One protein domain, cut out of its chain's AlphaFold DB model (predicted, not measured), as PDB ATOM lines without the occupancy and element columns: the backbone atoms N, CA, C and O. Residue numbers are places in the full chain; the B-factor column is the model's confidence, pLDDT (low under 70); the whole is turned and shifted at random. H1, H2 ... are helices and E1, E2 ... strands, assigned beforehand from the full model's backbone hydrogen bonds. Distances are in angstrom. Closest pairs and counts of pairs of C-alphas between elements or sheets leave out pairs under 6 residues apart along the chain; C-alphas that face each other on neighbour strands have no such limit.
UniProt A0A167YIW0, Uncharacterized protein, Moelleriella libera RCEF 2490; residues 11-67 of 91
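This is residues 11 to 67 of the 91 residues of an uncharacterized protein of Moelleriella libera RCEF 2490 (UniProt A0A167YIW0). A small antiparallel sheet of three strands, E1, E2 and E3, has the helix H2 packed slantwise over one face, mainly over E2 and E3, while the short helix H1 sits near the end of the sheet where E2 begins, turned about perpendicular to H2. The printed part has 57 residues, with two named helices and then three named strands, H1 H2 E1 E2 E3; the sheet's order is E1, E2, E3 and the class is mixed, helices and strands. The whole is compact, with a radius of gyration of the C-alphas of 10.5 A and spans of 29 by 20 by 15 A.

Start at the sheet: E1, residues 40 to 42, E2, residues 50 to 55, and E3, residues 61 to 66, form a meander, each strand the antiparallel neighbour of the one before. In the hairpin of E1 and E2, look for N 41 and O 54 at 2.9 A; in that of E2 and E3, for N 53 and O 63 at 2.9 A. H2, residues 25 to 36, is on the sheet at a height of 8.4 A, over E2 and E3; its closest C-alphas to E3 are Ala 32 and Val 63, 6.1 A apart. On the local plane it stands at 46 degrees to E2, slantwise to the strands. H1, residues 11 to 18, is also on the sheet; its closest C-alphas to E2 are Ile 14 and Tyr 51, 6.8 A apart. The two helices and the sheet make two layers, helices on one face of a sheet. H1 and H2 are close but not clearly touching, with C-alphas 18 and 25 at 7.1 A. In both helices every O i to N i+4 pair is within hydrogen-bond range.

Find C-alpha 50 at (-35.715, 8.485, 8.818); E2 runs from there 15.5 A to C-alpha 55. E3 runs 16.2 A to C-alpha 66 at (-32.599, 9.656, 5.951), and E1 spans 6.8 A. H2 runs 16.1 A, and H1 runs 10.8 A from C-alpha 11 at (-36.889, 3.252, 21.207).

The C-alphas farthest apart are those of Lys 20 and Lys 58, 30.4 A. The printed part has no cut and no long link, and no printed residue is under 70 in pLDDT.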
ATOM      1  N   ASP A  11     -38.153   3.991  21.167       93.56
ATOM      2  CA  ASP A  11     -36.889   3.252  21.207       93.56
ATOM      3  C   ASP A  11     -36.827   2.069  20.226       93.56
ATOM      4  O   ASP A  11     -35.879   2.019  19.434       93.56
ATOM      5  N   PRO A  12     -37.823   1.157  20.162       93.31
ATOM      6  CA  PRO A  12     -37.799   0.080  19.175       93.31
ATOM      7  C   PRO A  12     -37.926   0.599  17.738       93.31
ATOM      8  O   PRO A  12     -37.398  -0.018  16.812       93.31
ATOM      9  N   ALA A  13     -38.583   1.744  17.519       92.19
ATOM     10  CA  ALA A  13     -38.640   2.365  16.198       92.19
ATOM     11  C   ALA A  13     -37.270   2.923  15.766       92.19
ATOM     12  O   ALA A  13     -36.867   2.739  14.613       92.19
ATOM     13  N   ILE A  14     -36.532   3.546  16.691       94.38
ATOM     14  CA  ILE A  14     -35.153   4.004  16.472       94.38
ATOM     15  C   ILE A  14     -34.240   2.806  16.179       94.38
ATOM     16  O   ILE A  14     -33.489   2.824  15.203       94.38
ATOM     17  N   GLU A  15     -34.327   1.744  16.981       94.44
ATOM     18  CA  GLU A  15     -33.537   0.527  16.777       94.44
ATOM     19  C   GLU A  15     -33.818  -0.100  15.402       94.44
ATOM     20  O   GLU A  15     -32.895  -0.427  14.650       94.44
ATOM     21  N   ALA A  16     -35.095  -0.195  15.021       93.31
ATOM     22  CA  ALA A  16     -35.504  -0.724  13.726       93.31
ATOM     23  C   ALA A  16     -34.976   0.103  12.541       93.31
ATOM     24  O   ALA A  16     -34.699  -0.468  11.482       93.31
ATOM     25  N   PHE A  17     -34.831   1.423  12.692       91.69
ATOM     26  CA  PHE A  17     -34.195   2.278  11.689       91.69
ATOM     27  C   PHE A  17     -32.697   1.977  11.569       91.69
ATOM     28  O   PHE A  17     -32.213   1.720  10.465       91.69
ATOM     29  N   PHE A  18     -31.969   1.951  12.690       93.62
ATOM     30  CA  PHE A  18     -30.517   1.748  12.676       93.62
ATOM     31  C   PHE A  18     -30.107   0.343  12.233       93.62
ATOM     32  O   PHE A  18     -29.032   0.168  11.676       93.62
ATOM     33  N   ARG A  19     -31.004  -0.642  12.325       94.56
ATOM     34  CA  ARG A  19     -30.804  -1.968  11.720       94.56
ATOM     35  C   ARG A  19     -30.709  -1.962  10.187       94.56
ATOM     36  O   ARG A  19     -30.319  -2.972   9.608       94.56
ATOM     37  N   LYS A  20     -31.109  -0.872   9.523       90.81
ATOM     38  CA  LYS A  20     -31.115  -0.725   8.054       90.81
ATOM     39  C   LYS A  20     -29.923   0.070   7.521       90.81
ATOM     40  O   LYS A  20     -29.838   0.288   6.316       90.81
ATOM     41  N   THR A  21     -29.039   0.549   8.390       89.00
ATOM     42  CA  THR A  21     -27.897   1.392   8.024       89.00
ATOM     43  C   THR A  21     -26.654   0.988   8.810       89.00
ATOM     44  O   THR A  21     -26.745   0.333   9.842       89.00
ATOM     45  N   SER A  22     -25.479   1.364   8.315       91.19
ATOM     46  CA  SER A  22     -24.214   1.248   9.046       91.19
ATOM     47  C   SER A  22     -23.973   2.419  10.006       91.19
ATOM     48  O   SER A  22     -23.088   2.337  10.857       91.19
ATOM     49  N   ALA A  23     -24.734   3.512   9.876       91.62
ATOM     50  CA  ALA A  23     -24.669   4.632  10.808       91.62
ATOM     51  C   ALA A  23     -25.180   4.217  12.196       91.62
ATOM     52  O   ALA A  23     -26.022   3.333  12.323       91.62
ATOM     53  N   THR A  24     -24.694   4.877  13.247       94.12
ATOM     54  CA  THR A  24     -25.146   4.641  14.624       94.12
ATOM     55  C   THR A  24     -25.917   5.844  15.150       94.12
ATOM     56  O   THR A  24     -25.660   6.982  14.749       94.12
ATOM     57  N   ARG A  25     -26.818   5.605  16.110       94.25
ATOM     58  CA  ARG A  25     -27.529   6.672  16.829       94.25
ATOM     59  C   ARG A  25     -26.566   7.714  17.392       94.25
ATOM     60  O   ARG A  25     -26.761   8.898  17.169       94.25
ATOM     61  N   ALA A  26     -25.483   7.268  18.029       95.19
ATOM     62  CA  ALA A  26     -24.476   8.155  18.604       95.19
ATOM     63  C   ALA A  26     -23.803   9.058  17.554       95.19
ATOM     64  O   ALA A  26     -23.610  10.243  17.812       95.19
ATOM     65  N   ALA A  27     -23.482   8.522  16.370       94.88
ATOM     66  CA  ALA A  27     -22.905   9.311  15.283       94.88
ATOM     67  C   ALA A  27     -23.903  10.347  14.736       94.88
ATOM     68  O   ALA A  27     -23.536  11.500  14.513       94.88
ATOM     69  N   CYS A  28     -25.174   9.964  14.569       94.25
ATOM     70  CA  CYS A  28     -26.237  10.890  14.173       94.25
ATOM     71  C   CYS A  28     -26.471  11.982  15.228       94.25
ATOM     72  O   CYS A  28     -26.546  13.154  14.880       94.25
ATOM     73  N   ASP A  29     -26.523  11.628  16.512       95.06
ATOM     74  CA  ASP A  29     -26.730  12.590  17.596       95.06
ATOM     75  C   ASP A  29     -25.544  13.558  17.712       95.06
ATOM     76  O   ASP A  29     -25.743  14.759  17.866       95.06
ATOM     77  N   ALA A  30     -24.304  13.070  17.584       95.25
ATOM     78  CA  ALA A  30     -23.118  13.926  17.527       95.25
ATOM     79  C   ALA A  30     -23.200  14.910  16.353       95.25
ATOM     80  O   ALA A  30     -23.000  16.109  16.535       95.25
ATOM     81  N   ARG A  31     -23.601  14.425  15.174       93.44
ATOM     82  CA  ARG A  31     -23.795  15.278  14.003       93.44
ATOM     83  C   ARG A  31     -24.910  16.304  14.202       93.44
ATOM     84  O   ARG A  31     -24.772  17.438  13.761       93.44
ATOM     85  N   ALA A  32     -26.004  15.939  14.865       93.31
ATOM     86  CA  ALA A  32     -27.070  16.879  15.198       93.31
ATOM     87  C   ALA A  32     -26.571  17.976  16.152       93.31
ATOM     88  O   ALA A  32     -26.903  19.144  15.946       93.31
ATOM     89  N   ARG A  33     -25.703  17.630  17.116       93.12
ATOM     90  CA  ARG A  33     -25.067  18.616  18.001       93.12
ATOM     91  C   ARG A  33     -24.187  19.600  17.251       93.12
ATOM     92  O   ARG A  33     -24.302  20.800  17.474       93.12
ATOM     93  N   GLU A  34     -23.352  19.102  16.343       92.88
ATOM     94  CA  GLU A  34     -22.500  19.942  15.493       92.88
ATOM     95  C   GLU A  34     -23.312  20.926  14.640       92.88
ATOM     96  O   GLU A  34     -22.863  22.040  14.389       92.88
ATOM     97  N   LEU A  35     -24.491  20.507  14.174       89.50
ATOM     98  CA  LEU A  35     -25.315  21.299  13.262       89.50
ATOM     99  C   LEU A  35     -26.202  22.322  13.974       89.50
ATOM    100  O   LEU A  35     -26.443  23.391  13.417       89.50
ATOM    101  N   ALA A  36     -26.736  21.979  15.147       88.19
ATOM    102  CA  ALA A  36     -27.854  22.708  15.741       88.19
ATOM    103  C   ALA A  36     -27.735  22.962  17.256       88.19
ATOM    104  O   ALA A  36     -28.562  23.695  17.787       88.19
ATOM    105  N   GLY A  37     -26.718  22.427  17.947       86.75
ATOM    106  CA  GLY A  37     -26.442  22.702  19.368       86.75
ATOM    107  C   GLY A  37     -26.531  21.484  20.297       86.75
ATOM    108  O   GLY A  37     -27.008  20.420  19.922       86.75
ATOM    109  N   GLU A  38     -26.048  21.627  21.535       83.31
ATOM    110  CA  GLU A  38     -25.699  20.496  22.420       83.31
ATOM    111  C   GLU A  38     -26.863  19.590  22.850       83.31
ATOM    112  O   GLU A  38     -26.668  18.383  23.040       83.31
ATOM    113  N   ASN A  39     -28.064  20.147  23.011       91.12
ATOM    114  CA  ASN A  39     -29.226  19.367  23.413       91.12
ATOM    115  C   ASN A  39     -29.799  18.643  22.196       91.12
ATOM    116  O   ASN A  39     -30.175  19.289  21.224       91.12
ATOM    117  N   VAL A  40     -29.859  17.313  22.265       93.75
ATOM    118  CA  VAL A  40     -30.394  16.452  21.209       93.75
ATOM    119  C   VAL A  40     -31.355  15.461  21.837       93.75
ATOM    120  O   VAL A  40     -30.958  14.656  22.680       93.75
ATOM    121  N   VAL A  41     -32.614  15.518  21.410       94.62
ATOM    122  CA  VAL A  41     -33.699  14.680  21.924       94.62
ATOM    123  C   VAL A  41     -34.419  14.037  20.740       94.62
ATOM    124  O   VAL A  41     -34.844  14.758  19.840       94.62
ATOM    125  N   PRO A  42     -34.569  12.703  20.686       94.62
ATOM    126  CA  PRO A  42     -35.358  12.067  19.638       94.62
ATOM    127  C   PRO A  42     -36.789  12.595  19.603       94.62
ATOM    128  O   PRO A  42     -37.401  12.810  20.643       94.62
ATOM    129  N   VAL A  43     -37.329  12.769  18.398       93.69
ATOM    130  CA  VAL A  43     -38.758  13.057  18.220       93.69
ATOM    131  C   VAL A  43     -39.571  11.837  18.659       93.69
ATOM    132  O   VAL A  43     -39.188  10.706  18.347       93.69
ATOM    133  N   ASP A  44     -40.705  12.069  19.324       90.31
ATOM    134  CA  ASP A  44     -41.565  11.010  19.868       90.31
ATOM    135  C   ASP A  44     -42.021  10.007  18.809       90.31
ATOM    136  O   ASP A  44     -42.166   8.832  19.113       90.31
ATOM    137  N   ALA A  45     -42.208  10.445  17.563       89.31
ATOM    138  CA  ALA A  45     -42.560   9.592  16.436       89.31
ATOM    139  C   ALA A  45     -41.450   9.586  15.378       89.31
ATOM    140  O   ALA A  45     -41.100  10.615  14.797       89.31
ATOM    141  N   GLN A  46     -40.925   8.397  15.090       92.94
ATOM    142  CA  GLN A  46     -39.873   8.181  14.099       92.94
ATOM    143  C   GLN A  46     -40.421   7.676  12.768       92.94
ATOM    144  O   GLN A  46     -41.410   6.941  12.703       92.94
ATOM    145  N   GLY A  47     -39.731   8.035  11.688       87.62
ATOM    146  CA  GLY A  47     -40.055   7.541  10.357       87.62
ATOM    147  C   GLY A  47     -39.395   6.193  10.074       87.62
ATOM    148  O   GLY A  47     -38.265   5.930  10.470       87.62
ATOM    149  N   ILE A  48     -40.058   5.354   9.277       87.19
ATOM    150  CA  ILE A  48     -39.545   4.025   8.885       87.19
ATOM    151  C   ILE A  48     -38.173   4.100   8.187       87.19
ATOM    152  O   ILE A  48     -37.369   3.166   8.287       87.19
ATOM    153  N   CYS A  49     -37.924   5.196   7.466       87.94
ATOM    154  CA  CYS A  49     -36.704   5.448   6.698       87.94
ATOM    155  C   CYS A  49     -35.991   6.733   7.137       87.94
ATOM    156  O   CYS A  49     -35.167   7.264   6.388       87.94
ATOM    157  N   SER A  50     -36.326   7.260   8.316       91.94
ATOM    158  CA  SER A  50     -35.715   8.485   8.818       91.94
ATOM    159  C   SER A  50     -35.643   8.524  10.336       91.94
ATOM    160  O   SER A  50     -36.666   8.356  10.998       91.94
ATOM    161  N   TYR A  51     -34.469   8.868  10.851       95.12
ATOM    162  CA  TYR A  51     -34.259   9.210  12.249       95.12
ATOM    163  C   TYR A  51     -34.301  10.730  12.420       95.12
ATOM    164  O   TYR A  51     -33.598  11.445  11.706       95.12
ATOM    165  N   SER A  52     -35.150  11.230  13.315       95.38
ATOM    166  CA  SER A  52     -35.336  12.665  13.557       95.38
ATOM    167  C   SER A  52     -35.122  13.006  15.025       95.38
ATOM    168  O   SER A  52     -35.601  12.299  15.913       95.38
ATOM    169  N   VAL A  53     -34.443  14.121  15.269       95.25
ATOM    170  CA  VAL A  53     -34.172  14.643  16.607       95.25
ATOM    171  C   VAL A  53     -34.500  16.128  16.662       95.25
ATOM    172  O   VAL A  53     -34.260  16.856  15.698       95.25
ATOM    173  N   TYR A  54     -35.017  16.575  17.797       94.94
ATOM    174  CA  TYR A  54     -34.961  17.973  18.185       94.94
ATOM    175  C   TYR A  54     -33.542  18.321  18.613       94.94
ATOM    176  O   TYR A  54     -32.903  17.543  19.324       94.94
ATOM    177  N   ALA A  55     -33.059  19.480  18.184       92.12
ATOM    178  CA  ALA A  55     -31.734  19.973  18.504       92.12
ATOM    179  C   ALA A  55     -31.747  21.467  18.863       92.12
ATOM    180  O   ALA A  55     -32.629  22.215  18.432       92.12
ATOM    181  N   GLY A  56     -30.752  21.891  19.644       88.81
ATOM    182  CA  GLY A  56     -30.551  23.285  20.052       88.81
ATOM    183  C   GLY A  56     -30.953  23.583  21.491       88.81
ATOM    184  O   GLY A  56     -31.556  22.760  22.180       88.81
ATOM    185  N   SER A  57     -30.580  24.769  21.970       84.12
ATOM    186  CA  SER A  57     -30.719  25.152  23.381       84.12
ATOM    187  C   SER A  57     -32.174  25.151  23.865       84.12
ATOM    188  O   SER A  57     -32.413  24.931  25.053       84.12
ATOM    189  N   LYS A  58     -33.146  25.383  22.970       83.69
ATOM    190  CA  LYS A  58     -34.587  25.338  23.258       83.69
ATOM    191  C   LYS A  58     -35.360  24.525  22.199       83.69
ATOM    192  O   LYS A  58     -36.275  25.062  21.581       83.69
ATOM    193  N   PRO A  59     -35.072  23.215  22.085       79.81
ATOM    194  CA  PRO A  59     -35.369  22.335  20.929       79.81
ATOM    195  C   PRO A  59     -35.941  23.016  19.667       79.81
ATOM    196  O   PRO A  59     -36.995  22.638  19.160       79.81
ATOM    197  N   GLU A  60     -35.258  24.047  19.171       86.69
ATOM    198  CA  GLU A  60     -35.802  24.940  18.140       86.69
ATOM    199  C   GLU A  60     -35.607  24.400  16.715       86.69
ATOM    200  O   GLU A  60     -36.256  24.854  15.774       86.69
ATOM    201  N   TYR A  61     -34.731  23.405  16.553       88.31
ATOM    202  CA  TYR A  61     -34.425  22.785  15.271       88.31
ATOM    203  C   TYR A  61     -34.839  21.320  15.255       88.31
ATOM    204  O   TYR A  61     -34.736  20.617  16.256       88.31
ATOM    205  N   VAL A  62     -35.236  20.829  14.080       92.12
ATOM    206  CA  VAL A  62     -35.406  19.396  13.820       92.12
ATOM    207  C   VAL A  62     -34.348  18.961  12.816       92.12
ATOM    208  O   VAL A  62     -34.335  19.422  11.674       92.12
ATOM    209  N   VAL A  63     -33.472  18.051  13.232       92.69
ATOM    210  CA  VAL A  63     -32.472  17.430  12.360       92.69
ATOM    211  C   VAL A  63     -32.978  16.053  11.958       92.69
ATOM    212  O   VAL A  63     -33.298  15.226  12.810       92.69
ATOM    213  N   GLN A  64     -33.048  15.799  10.651       94.62
ATOM    214  CA  GLN A  64     -33.535  14.539  10.105       94.62
ATOM    215  C   GLN A  64     -32.470  13.848   9.256       94.62
ATOM    216  O   GLN A  64     -32.017  14.372   8.240       94.62
ATOM    217  N   PHE A  65     -32.145  12.619   9.639       93.00
ATOM    218  CA  PHE A  65     -31.275  11.706   8.913       93.00
ATOM    219  C   PHE A  65     -32.135  10.729   8.122       93.00
ATOM    220  O   PHE A  65     -33.033  10.096   8.678       93.00
ATOM    221  N   ARG A  66     -31.878  10.591   6.822       91.50
ATOM    222  CA  ARG A  66     -32.599   9.656   5.951       91.50
ATOM    223  C   ARG A  66     -31.665   8.559   5.478       91.50
ATOM    224  O   ARG A  66     -30.491   8.817   5.230       91.50
ATOM    225  N   LEU A  67     -32.212   7.354   5.324       87.12
ATOM    226  CA  LEU A  67     -31.551   6.338   4.511       87.12
ATOM    227  C   LEU A  67     -31.365   6.900   3.102       87.12
ATOM    228  O   LEU A  67     -32.234   7.633   2.616       87.12
TER     229      LEU A  67